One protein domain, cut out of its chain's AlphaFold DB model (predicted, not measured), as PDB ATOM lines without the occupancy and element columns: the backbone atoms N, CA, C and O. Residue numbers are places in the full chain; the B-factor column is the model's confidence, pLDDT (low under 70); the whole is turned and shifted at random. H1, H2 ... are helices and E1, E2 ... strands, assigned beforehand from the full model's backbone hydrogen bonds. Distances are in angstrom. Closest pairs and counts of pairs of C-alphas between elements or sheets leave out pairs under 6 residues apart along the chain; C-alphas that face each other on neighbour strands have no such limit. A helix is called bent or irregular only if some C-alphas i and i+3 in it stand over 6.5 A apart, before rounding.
ATOM      1  N   ARG A  26     127.488 104.620 162.224       80.62
ATOM      2  CA  ARG A  26     127.361 105.762 161.309       80.62
ATOM      3  C   ARG A  26     126.250 105.485 160.312       80.62
ATOM      4  O   ARG A  26     126.230 104.421 159.698       80.62
ATOM      5  N   THR A  27     125.350 106.445 160.129       79.56
ATOM      6  CA  THR A  27     124.332 106.370 159.079       79.56
ATOM      7  C   THR A  27     124.998 106.312 157.712       79.56
ATOM      8  O   THR A  27     125.825 107.160 157.381       79.56
ATOM      9  N   LEU A  28     124.612 105.314 156.929       72.25
ATOM     10  CA  LEU A  28     124.987 105.180 155.530       72.25
ATOM     11  C   LEU A  28     123.913 105.815 154.653       72.25
ATOM     12  O   LEU A  28     124.223 106.649 153.808       72.25
ATOM     13  N   PHE A  29     122.653 105.467 154.902       74.94
ATOM     14  CA  PHE A  29     121.516 106.005 154.169       74.94
ATOM     15  C   PHE A  29     120.200 105.776 154.901       74.94
ATOM     16  O   PHE A  29     120.123 104.957 155.822       74.94
ATOM     17  N   THR A  30     119.171 106.463 154.436       76.75
ATOM     18  CA  THR A  30     117.785 106.297 154.854       76.75
ATOM     19  C   THR A  30     116.942 105.930 153.638       76.75
ATOM     20  O   THR A  30     117.189 106.425 152.543       76.75
ATOM     21  N   VAL A  31     116.009 104.996 153.799       72.88
ATOM     22  CA  VAL A  31     114.946 104.741 152.820       72.88
ATOM     23  C   VAL A  31     113.669 105.331 153.385       72.88
ATOM     24  O   VAL A  31     113.315 104.990 154.513       72.88
ATOM     25  N   ASP A  32     112.992 106.160 152.603       73.75
ATOM     26  CA  ASP A  32     111.805 106.902 153.014       73.75
ATOM     27  C   ASP A  32     110.601 106.482 152.165       73.75
ATOM     28  O   ASP A  32     110.676 106.415 150.937       73.75
ATOM     29  N   VAL A  33     109.475 106.192 152.814       68.31
ATOM     30  CA  VAL A  33     108.207 105.805 152.185       68.31
ATOM     31  C   VAL A  33     107.154 106.847 152.528       68.31
ATOM     32  O   VAL A  33     106.935 107.160 153.693       68.31
ATOM     33  N   GLY A  34     106.479 107.395 151.518       57.59
ATOM     34  CA  GLY A  34     105.425 108.400 151.686       57.59
ATOM     35  C   GLY A  34     105.929 109.798 152.062       57.59
ATOM     36  O   GLY A  34     105.114 110.710 152.181       57.59
ATOM     37  N   PHE A  35     107.243 109.986 152.209       56.69
ATOM     38  CA  PHE A  35     107.885 111.234 152.613       56.69
ATOM     39  C   PHE A  35     109.247 111.396 151.918       56.69
ATOM     40  O   PHE A  35     109.897 110.412 151.584       56.69
ATOM     41  N   SER A  36     109.661 112.639 151.691       56.97
ATOM     42  CA  SER A  36     111.025 113.021 151.308       56.97
ATOM     43  C   SER A  36     111.496 113.984 152.384       56.97
ATOM     44  O   SER A  36     110.773 114.944 152.654       56.97
ATOM     45  N   SER A  37     112.677 113.791 152.978       49.09
ATOM     46  CA  SER A  37     113.214 114.780 153.929       49.09
ATOM     47  C   SER A  37     113.617 116.090 153.244       49.09
ATOM     48  O   SER A  37     113.935 117.093 153.890       49.09
ATOM     49  N   TYR A  38     113.565 116.094 151.915       53.44
ATOM     50  CA  TYR A  38     113.975 117.192 151.079       53.44
ATOM     51  C   TYR A  38     112.784 117.879 150.422       53.44
ATOM     52  O   TYR A  38     112.132 117.321 149.537       53.44
ATOM     53  N   ASP A  39     112.580 119.133 150.816       50.31
ATOM     54  CA  ASP A  39     111.535 120.017 150.291       50.31
ATOM     55  C   ASP A  39     111.972 120.801 149.034       50.31
ATOM     56  O   ASP A  39     111.183 121.560 148.471       50.31
ATOM     57  N   TYR A  40     113.227 120.649 148.583       55.28
ATOM     58  CA  TYR A  40     113.799 121.461 147.504       55.28
ATOM     59  C   TYR A  40     114.754 120.662 146.609       55.28
ATOM     60  O   TYR A  40     115.655 119.978 147.092       55.28
ATOM     61  N   GLY A  41     114.585 120.808 145.294       70.50
ATOM     62  CA  GLY A  41     115.576 120.442 144.283       70.50
ATOM     63  C   GLY A  41     116.172 121.702 143.660       70.50
ATOM     64  O   GLY A  41     115.473 122.703 143.501       70.50
ATOM     65  N   TRP A  42     117.449 121.661 143.289       78.06
ATOM     66  CA  TRP A  42     118.109 122.740 142.550       78.06
ATOM     67  C   TRP A  42     118.635 122.246 141.196       78.06
ATOM     68  O   TRP A  42     118.859 121.043 141.034       78.06
ATOM     69  N   PRO A  43     118.826 123.153 140.221       86.44
ATOM     70  CA  PRO A  43     119.469 122.847 138.949       86.44
ATOM     71  C   PRO A  43     120.850 122.207 139.114       86.44
ATOM     72  O   PRO A  43     121.705 122.724 139.838       86.44
ATOM     73  N   VAL A  44     121.085 121.115 138.388       88.12
ATOM     74  CA  VAL A  44     122.350 120.370 138.365       88.12
ATOM     75  C   VAL A  44     122.744 119.982 136.943       88.12
ATOM     76  O   VAL A  44     121.905 119.912 136.042       88.12
ATOM     77  N   ARG A  45     124.024 119.678 136.739       91.75
ATOM     78  CA  ARG A  45     124.488 118.833 135.642       91.75
ATOM     79  C   ARG A  45     124.704 117.432 136.193       91.75
ATOM     80  O   ARG A  45     125.492 117.226 137.108       91.75
ATOM     81  N   ARG A  46     123.966 116.474 135.651       92.38
ATOM     82  CA  ARG A  46     123.913 115.095 136.119       92.38
ATOM     83  C   ARG A  46     124.819 114.202 135.292       92.38
ATOM     84  O   ARG A  46     124.830 114.292 134.066       92.38
ATOM     85  N   THR A  47     125.487 113.295 135.984       95.81
ATOM     86  CA  THR A  47     126.050 112.068 135.430       95.81
ATOM     87  C   THR A  47     125.386 110.878 136.115       95.81
ATOM     88  O   THR A  47     125.436 110.753 137.338       95.81
ATOM     89  N   VAL A  48     124.783 109.983 135.344       94.94
ATOM     90  CA  VAL A  48     124.288 108.688 135.798       94.94
ATOM     91  C   VAL A  48     125.496 107.777 135.996       94.94
ATOM     92  O   VAL A  48     126.204 107.402 135.059       94.94
ATOM     93  N   VAL A  49     125.772 107.440 137.252       96.19
ATOM     94  CA  VAL A  49     126.876 106.547 137.608       96.19
ATOM     95  C   VAL A  49     126.474 105.101 137.351       96.19
ATOM     96  O   VAL A  49     127.220 104.373 136.694       96.19
ATOM     97  N   GLU A  50     125.296 104.705 137.835       95.88
ATOM     98  CA  GLU A  50     124.674 103.410 137.562       95.88
ATOM     99  C   GLU A  50     123.150 103.522 137.707       95.88
ATOM    100  O   GLU A  50     122.649 104.303 138.511       95.88
ATOM    101  N   SER A  51     122.402 102.710 136.963       94.00
ATOM    102  CA  SER A  51     120.982 102.476 137.219       94.00
ATOM    103  C   SER A  51     120.615 101.019 136.961       94.00
ATOM    104  O   SER A  51     121.342 100.296 136.276       94.00
ATOM    105  N   GLY A  52     119.494 100.577 137.522       93.06
ATOM    106  CA  GLY A  52     119.012  99.223 137.307       93.06
ATOM    107  C   GLY A  52     117.686  98.936 137.990       93.06
ATOM    108  O   GLY A  52     117.193  99.703 138.816       93.06
ATOM    109  N   ALA A  53     117.098  97.795 137.647       90.88
ATOM    110  CA  ALA A  53     115.865  97.343 138.274       90.88
ATOM    111  C   ALA A  53     116.061  97.079 139.775       90.88
ATOM    112  O   ALA A  53     117.118  96.611 140.199       90.88
ATOM    113  N   VAL A  54     115.002  97.299 140.559       88.06
ATOM    114  CA  VAL A  54     114.893  96.805 141.940       88.06
ATOM    115  C   VAL A  54     113.860  95.676 141.949       88.06
ATOM    116  O   VAL A  54     112.658  95.944 142.026       88.06
ATOM    117  N   PRO A  55     114.280  94.401 141.815       84.94
ATOM    118  CA  PRO A  55     113.364  93.305 141.505       84.94
ATOM    119  C   PRO A  55     112.228  93.142 142.515       84.94
ATOM    120  O   PRO A  55     111.090  92.899 142.120       84.94
ATOM    121  N   GLY A  56     112.498  93.330 143.808       82.19
ATOM    122  CA  GLY A  56     111.476  93.194 144.845       82.19
ATOM    123  C   GLY A  56     110.386  94.271 144.810       82.19
ATOM    124  O   GLY A  56     109.300  94.039 145.333       82.19
ATOM    125  N   LEU A  57     110.623  95.414 144.157       80.50
ATOM    126  CA  LEU A  57     109.606  96.453 143.966       80.50
ATOM    127  C   LEU A  57     108.717  96.187 142.746       80.50
ATOM    128  O   LEU A  57     107.582  96.650 142.707       80.50
ATOM    129  N   SER A  58     109.176  95.399 141.768       75.62
ATOM    130  CA  SER A  58     108.362  95.051 140.589       75.62
ATOM    131  C   SER A  58     107.060  94.316 140.947       75.62
ATOM    132  O   SER A  58     106.074  94.404 140.219       75.62
ATOM    133  N   GLN A  59     107.034  93.644 142.102       70.56
ATOM    134  CA  GLN A  59     105.890  92.872 142.586       70.56
ATOM    135  C   GLN A  59     104.719  93.737 143.068       70.56
ATOM    136  O   GLN A  59     103.600  93.240 143.140       70.56
ATOM    137  N   ALA A  60     104.933  95.029 143.339       72.75
ATOM    138  CA  ALA A  60     103.866  95.921 143.804       72.75
ATOM    139  C   ALA A  60     102.962  96.461 142.682       72.75
ATOM    140  O   ALA A  60     102.068  97.266 142.938       72.75
ATOM    141  N   GLY A  61     103.198  96.066 141.427       70.94
ATOM    142  CA  GLY A  61     102.346  96.448 140.297       70.94
ATOM    143  C   GLY A  61     102.552  97.875 139.776       70.94
ATOM    144  O   GLY A  61     101.765  98.340 138.948       70.94
ATOM    145  N   TRP A  62     103.604  98.585 140.203       75.50
ATOM    146  CA  TRP A  62     103.954  99.881 139.611       75.50
ATOM    147  C   TRP A  62     104.336  99.728 138.137       75.50
ATOM    148  O   TRP A  62     105.150  98.879 137.779       75.50
ATOM    149  N   THR A  63     103.766 100.584 137.285       75.06
ATOM    150  CA  THR A  63     104.046 100.609 135.844       75.06
ATOM    151  C   THR A  63     104.457 102.027 135.408       75.06
ATOM    152  O   THR A  63     103.660 102.952 135.589       75.06
ATOM    153  N   PRO A  64     105.669 102.230 134.849       76.44
ATOM    154  CA  PRO A  64     106.751 101.245 134.788       76.44
ATOM    155  C   PRO A  64     107.286 100.894 136.196       76.44
ATOM    156  O   PRO A  64     107.103 101.689 137.126       76.44
ATOM    157  N   PRO A  65     107.916  99.714 136.375       79.88
ATOM    158  CA  PRO A  65     108.507  99.328 137.652       79.88
ATOM    159  C   PRO A  65     109.564 100.325 138.123       79.88
ATOM    160  O   PRO A  65     110.271 100.929 137.316       79.88
ATOM    161  N   TYR A  66     109.707 100.454 139.442       81.44
ATOM    162  CA  TYR A  66     110.776 101.255 140.021       81.44
ATOM    163  C   TYR A  66     112.158 100.676 139.708       81.44
ATOM    164  O   TYR A  66     112.412  99.472 139.794       81.44
ATOM    165  N   GLN A  67     113.059 101.589 139.389       87.12
ATOM    166  CA  GLN A  67     114.476 101.378 139.173       87.12
ATOM    167  C   GLN A  67     115.235 102.223 140.186       87.12
ATOM    168  O   GLN A  67     114.746 103.265 140.622       87.12
ATOM    169  N   PHE A  68     116.434 101.795 140.551       89.00
ATOM    170  CA  PHE A  68     117.365 102.692 141.210       89.00
ATOM    171  C   PHE A  68     118.185 103.439 140.169       89.00
ATOM    172  O   PHE A  68     118.470 102.913 139.091       89.00
ATOM    173  N   ALA A  69     118.627 104.631 140.533       90.94
ATOM    174  CA  ALA A  69     119.645 105.353 139.801       90.94
ATOM    175  C   ALA A  69     120.530 106.126 140.775       90.94
ATOM    176  O   ALA A  69     120.036 106.882 141.613       90.94
ATOM    177  N   PHE A  70     121.833 105.875 140.677       92.62
ATOM    178  CA  PHE A  70     122.886 106.545 141.421       92.62
ATOM    179  C   PHE A  70     123.520 107.599 140.519       92.62
ATOM    180  O   PHE A  70     123.954 107.298 139.402       92.62
ATOM    181  N   TYR A  71     123.560 108.832 141.002       92.50
ATOM    182  CA  TYR A  71     123.986 109.997 140.249       92.50
ATOM    183  C   TYR A  71     125.180 110.671 140.916       92.50
ATOM    184  O   TYR A  71     125.300 110.693 142.140       92.50
ATOM    185  N   ALA A  72     126.018 111.283 140.090       94.12
ATOM    186  CA  ALA A  72     126.908 112.363 140.478       94.12
ATOM    187  C   ALA A  72     126.342 113.654 139.871       94.12
ATOM    188  O   ALA A  72     126.142 113.738 138.659       94.12
ATOM    189  N   GLU A  73     126.016 114.630 140.707       91.44
ATOM    190  CA  GLU A  73     125.277 115.831 140.334       91.44
ATOM    191  C   GLU A  73     126.077 117.081 140.708       91.44
ATOM    192  O   GLU A  73     126.322 117.366 141.877       91.44
ATOM    193  N   GLU A  74     126.493 117.829 139.692       91.81
ATOM    194  CA  GLU A  74     127.209 119.097 139.821       91.81
ATOM    195  C   GLU A  74     126.190 120.236 139.972       91.81
ATOM    196  O   GLU A  74     125.406 120.467 139.044       91.81
ATOM    197  N   PRO A  75     126.155 120.970 141.098       88.31
ATOM    198  CA  PRO A  75     125.230 122.087 141.265       88.31
ATOM    199  C   PRO A  75     125.463 123.185 140.216       88.31
ATOM    200  O   PRO A  75     126.542 123.764 140.133       88.31
ATOM    201  N   LEU A  76     124.431 123.515 139.431       85.25
ATOM    202  CA  LEU A  76     124.439 124.686 138.538       85.25
ATOM    203  C   LEU A  76     123.985 125.957 139.272       85.25
ATOM    204  O   LEU A  76     124.272 127.072 138.844       85.25
ATOM    205  N   SER A  77     123.271 125.779 140.381       74.88
ATOM    206  CA  SER A  77     122.907 126.815 141.345       74.88
ATOM    207  C   SER A  77     122.641 126.147 142.695       74.88
ATOM    208  O   SER A  77     122.064 125.063 142.712       74.88
ATOM    209  N   GLY A  78     123.029 126.761 143.813       66.06
ATOM    210  CA  GLY A  78     122.845 126.176 145.145       66.06
ATOM    211  C   GLY A  78     123.899 126.645 146.156       66.06
ATOM    212  O   GLY A  78     124.743 127.471 145.814       66.06
ATOM    213  N   PRO A  79     123.857 126.143 147.404       61.78
ATOM    214  CA  PRO A  79     124.731 126.595 148.492       61.78
ATOM    215  C   PRO A  79     126.184 126.082 148.413       61.78
ATOM    216  O   PRO A  79     126.989 126.434 149.271       61.78
ATOM    217  N   GLY A  80     126.536 125.263 147.417       68.00
ATOM    218  CA  GLY A  80     127.887 124.728 147.227       68.00
ATOM    219  C   GLY A  80     128.195 124.442 145.756       68.00
ATOM    220  O   GLY A  80     127.279 124.353 144.942       68.00
ATOM    221  N   THR A  81     129.485 124.326 145.432       70.88
ATOM    222  CA  THR A  81     129.991 124.085 144.065       70.88
ATOM    223  C   THR A  81     130.470 122.657 143.828       70.88
ATOM    224  O   THR A  81     130.694 122.280 142.682       70.88
ATOM    225  N   ASP A  82     130.658 121.876 144.889       83.88
ATOM    226  CA  ASP A  82     131.196 120.522 144.783       83.88
ATOM    227  C   ASP A  82     130.129 119.543 144.282       83.88
ATOM    228  O   ASP A  82     128.941 119.695 144.581       83.88
ATOM    229  N   THR A  83     130.561 118.517 143.540       86.75
ATOM    230  CA  THR A  83     129.661 117.457 143.069       86.75
ATOM    231  C   THR A  83     129.082 116.717 144.261       86.75
ATOM    232  O   THR A  83     129.815 116.296 145.166       86.75
ATOM    233  N   VAL A  84     127.769 116.512 144.229       88.31
ATOM    234  CA  VAL A  84     127.070 115.691 145.207       88.31
ATOM    235  C   VAL A  84     126.651 114.362 144.604       88.31
ATOM    236  O   VAL A  84     126.270 114.273 143.441       88.31
ATOM    237  N   CYS A  85     126.728 113.312 145.405       88.75
ATOM    238  CA  CYS A  85     126.279 111.989 145.032       88.75
ATOM    239  C   CYS A  85     124.888 111.765 145.586       88.75
ATOM    240  O   CYS A  85     124.660 111.928 146.784       88.75
ATOM    241  N   THR A  86     123.962 111.374 144.724       86.44
ATOM    242  CA  THR A  86     122.576 111.145 145.114       86.44
ATOM    243  C   THR A  86     122.091 109.810 144.588       86.44
ATOM    244  O   THR A  86     122.611 109.266 143.615       86.44
ATOM    245  N   LEU A  87     121.092 109.252 145.257       84.94
ATOM    246  CA  LEU A  87     120.414 108.055 144.805       84.94
ATOM    247  C   LEU A  87     118.923 108.343 144.759       84.94
ATOM    248  O   LEU A  87     118.396 109.037 145.622       84.94
ATOM    249  N   ALA A  88     118.244 107.803 143.759       82.50
ATOM    250  CA  ALA A  88     116.800 107.879 143.684       82.50
ATOM    251  C   ALA A  88     116.206 106.538 143.266       82.50
ATOM    252  O   ALA A  88     116.815 105.774 142.510       82.50
ATOM    253  N   LEU A  89     114.986 106.287 143.737       81.56
ATOM    254  CA  LEU A  89     114.106 105.278 143.172       81.56
ATOM    255  C   LEU A  89     113.158 105.988 142.209       81.56
ATOM    256  O   LEU A  89     112.348 106.826 142.596       81.56
ATOM    257  N   VAL A  90     113.296 105.678 140.926       80.75
ATOM    258  CA  VAL A  90     112.619 106.362 139.825       80.75
ATOM    259  C   VAL A  90     111.955 105.349 138.906       80.75
ATOM    260  O   VAL A  90     112.420 104.223 138.762       80.75
ATOM    261  N   ARG A  91     110.852 105.732 138.268       78.12
ATOM    262  CA  ARG A  91     110.203 104.881 137.252       78.12
ATOM    263  C   ARG A  91     110.852 105.030 135.874       78.12
ATOM    264  O   ARG A  91     110.830 104.105 135.069       78.12
ATOM    265  N   GLU A  92     111.466 106.182 135.638       82.56
ATOM    266  CA  GLU A  92     112.240 106.508 134.446       82.56
ATOM    267  C   GLU A  92     113.543 107.159 134.899       82.56
ATOM    268  O   GLU A  92     113.513 108.078 135.715       82.56
ATOM    269  N   VAL A  93     114.675 106.649 134.415       86.06
ATOM    270  CA  VAL A  93     116.000 107.177 134.752       86.06
ATOM    271  C   VAL A  93     116.277 108.371 133.845       86.06
ATOM    272  O   VAL A  93     116.419 108.178 132.635       86.06
ATOM    273  N   PRO A  94     116.369 109.600 134.380       84.50
ATOM    274  CA  PRO A  94     116.732 110.751 133.575       84.50
ATOM    275  C   PRO A  94     118.154 110.580 133.021       84.50
ATOM    276  O   PRO A  94     119.033 110.111 133.752       84.50
ATOM    277  N   PRO A  95     118.410 110.978 131.765       88.50
ATOM    278  CA  PRO A  95     119.728 110.843 131.160       88.50
ATOM    279  C   PRO A  95     120.751 111.813 131.773       88.50
ATOM    280  O   PRO A  95     120.415 112.712 132.556       88.50
ATOM    281  N   ASP A  96     122.009 111.637 131.364       92.88
ATOM    282  CA  ASP A  96     123.092 112.595 131.599       92.88
ATOM    283  C   ASP A  96     122.738 113.992 131.066       92.88
ATOM    284  O   ASP A  96     122.076 114.137 130.035       92.88
ATOM    285  N   GLY A  97     123.241 115.029 131.740       91.38
ATOM    286  CA  GLY A  97     123.087 116.423 131.325       91.38
ATOM    287  C   GLY A  97     122.295 117.286 132.312       91.38
ATOM    288  O   GLY A  97     122.236 116.978 133.504       91.38
ATOM    289  N   PRO A  98     121.747 118.430 131.860       89.19
ATOM    290  CA  PRO A  98     121.001 119.343 132.722       89.19
ATOM    291  C   PRO A  98     119.791 118.666 133.377       89.19
ATOM    292  O   PRO A  98     119.015 117.974 132.720       89.19
ATOM    293  N   GLY A  99     119.616 118.898 134.673       84.31
ATOM    294  CA  GLY A  99     118.591 118.257 135.483       84.31
ATOM    295  C   GLY A  99     118.247 119.056 136.734       84.31
ATOM    296  O   GLY A  99     118.806 120.125 136.978       84.31
ATOM    297  N   MET A 100     117.351 118.508 137.548       83.38
ATOM    298  CA  MET A 100     117.191 118.893 138.949       83.38
ATOM    299  C   MET A 100     117.744 117.770 139.833       83.38
ATOM    300  O   MET A 100     117.663 116.597 139.460       83.38
ATOM    301  N   LEU A 101     118.332 118.126 140.973       81.06
ATOM    302  CA  LEU A 101     118.922 117.190 141.938       81.06
ATOM    303  C   LEU A 101     118.037 115.943 142.186       81.06
ATOM    304  O   LEU A 101     116.812 116.058 142.222       81.06
ATOM    305  N   ARG A 102     118.650 114.770 142.399       77.75
ATOM    306  CA  ARG A 102     118.020 113.461 142.689       77.75
ATOM    307  C   ARG A 102     117.139 112.927 141.571       77.75
ATOM    308  O   ARG A 102     116.154 112.233 141.813       77.75
ATOM    309  N   GLY A 103     117.482 113.246 140.327       75.12
ATOM    310  CA  GLY A 103     116.666 112.807 139.194       75.12
ATOM    311  C   GLY A 103     115.291 113.487 139.132       75.12
ATOM    312  O   GLY A 103     114.406 112.984 138.441       75.12
ATOM    313  N   LEU A 104     115.096 114.614 139.829       75.38
ATOM    314  CA  LEU A 104     113.866 115.396 139.715       75.38
ATOM    315  C   LEU A 104     113.725 115.974 138.285       75.38
ATOM    316  O   LEU A 104     114.738 116.274 137.628       75.38
ATOM    317  N   PRO A 105     112.486 116.122 137.778       63.91
ATOM    318  CA  PRO A 105     112.229 116.677 136.450       63.91
ATOM    319  C   PRO A 105     112.600 118.166 136.380       63.91
ATOM    320  O   PRO A 105     112.506 118.895 137.365       63.91
ATOM    321  N   THR A 106     113.025 118.630 135.204       61.75
ATOM    322  CA  THR A 106     113.327 120.046 134.943       61.75
ATOM    323  C   THR A 106     112.049 120.845 134.662       61.75
ATOM    324  O   THR A 106     111.130 120.347 134.019       61.75
ATOM    325  N   GLY A 107     112.002 122.111 135.094       51.59
ATOM    326  CA  GLY A 107     111.074 123.109 134.539       51.59
ATOM    327  C   GLY A 107     109.915 123.582 135.419       51.59
ATOM    328  O   GLY A 107     109.513 124.720 135.239       51.59
ATOM    329  N   GLU A 108     109.431 122.817 136.400       39.69
ATOM    330  CA  GLU A 108     108.478 123.298 137.418       39.69
ATOM    331  C   GLU A 108     108.671 122.536 138.737       39.69
ATOM    332  O   GLU A 108     109.122 121.388 138.707       39.69
ATOM    333  N   PRO A 109     108.354 123.137 139.905       37.34
ATOM    334  CA  PRO A 109     108.355 122.403 141.157       37.34
ATOM    335  C   PRO A 109     107.306 121.300 141.059       37.34
ATOM    336  O   PRO A 109     106.117 121.527 141.281       37.34
ATOM    337  N   THR A 117      99.118 109.218 143.483       40.66
ATOM    338  CA  THR A 117      98.255 108.469 144.411       40.66
ATOM    339  C   THR A 117      98.955 107.253 145.030       40.66
ATOM    340  O   THR A 117      98.284 106.348 145.517       40.66
ATOM    341  N   GLY A 118     100.291 107.191 144.984       45.81
ATOM    342  CA  GLY A 118     101.087 106.108 145.575       45.81
ATOM    343  C   GLY A 118     102.017 106.594 146.692       45.81
ATOM    344  O   GLY A 118     102.180 107.798 146.879       45.81
ATOM    345  N   PRO A 119     102.686 105.698 147.430       52.81
ATOM    346  CA  PRO A 119     103.789 106.110 148.290       52.81
ATOM    347  C   PRO A 119     104.931 106.659 147.420       52.81
ATOM    348  O   PRO A 119     105.308 106.047 146.418       52.81
ATOM    349  N   PHE A 120     105.456 107.839 147.753       61.97
ATOM    350  CA  PHE A 120     106.779 108.250 147.275       61.97
ATOM    351  C   PHE A 120     107.814 107.317 147.907       61.97
ATOM    352  O   PHE A 120     107.681 106.990 149.081       61.97
ATOM    353  N   LEU A 121     108.808 106.872 147.147       66.25
ATOM    354  CA  LEU A 121     109.874 106.025 147.664       66.25
ATOM    355  C   LEU A 121     111.201 106.744 147.425       66.25
ATOM    356  O   LEU A 121     111.648 106.869 146.285       66.25
ATOM    357  N   GLY A 122     111.776 107.274 148.498       69.38
ATOM    358  CA  GLY A 122     113.042 107.991 148.509       69.38
ATOM    359  C   GLY A 122     114.170 107.121 149.041       69.38
ATOM    360  O   GLY A 122     113.950 106.201 149.831       69.38
TER     361      GLY A 122
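This is residues 26 to 109 and 117 to 122 of the 160 residues of an uncharacterized protein of Arthrobacter sp. Soil736 (UniProt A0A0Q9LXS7). Look first for one strongly twisted, curled sheet of four antiparallel strands, in the order E4, E3, E2, E5, with its two long inner strands bent. Strand E1 lies off beyond the E4 edge, apart from the sheet, and the tiny helix H1 sits near one end of it. The printed part has 90 residues, with five named strands and one named helix along the chain as E1, E2, H1, E3, E4, E5; it is mostly strand, though under half of the residues are in named elements. The whole is compact, with a radius of gyration of the C-alphas of 13.3 A and spans of 39 by 29 by 27 A.

Find C-alpha 43 at (119.469, 122.847, 138.949); from there E2, residues 43 to 53, runs 25.8 A. E3 is residues 67 to 75, 23.4 A; E4 is residues 84 to 90, 18.0 A; E5 is residues 97 to 100, ending at (117.191, 118.893, 138.949). E1, residues 27 to 33, begins at (124.332, 106.370, 159.079) and is 17.5 A long. H1 is residues 55 to 58.

E2 bends by 70 degrees at residue 49, and E3 by 53 degrees at residue 72. Between them, look for N 47 and O 72 at 2.8 A. E3 and E4 form a hairpin, with N 69 and O 88 at 2.9 A. On the other side of E2 is E5, with N 44 and O 99 at 2.9 A. E1 pairs with no named strand, but its residues 32 to 33 pair antiparallel with residues 121 to 122. H1 is only just not on the sheet, with 4 pairs of C-alphas within 10 A; it is too short for an O i to N i+4 pair.

The C-alphas farthest apart are those of Gln 59 and Thr 81, 39.5 A. Residues 110 to 116 are not printed, and C-alphas 109 and 117 are 17.5 A apart across this cut. No link between named elements is long. The model's confidence is under 70 at residues 33 to 40, 78 to 80, 105 to 109 and 117 to 122.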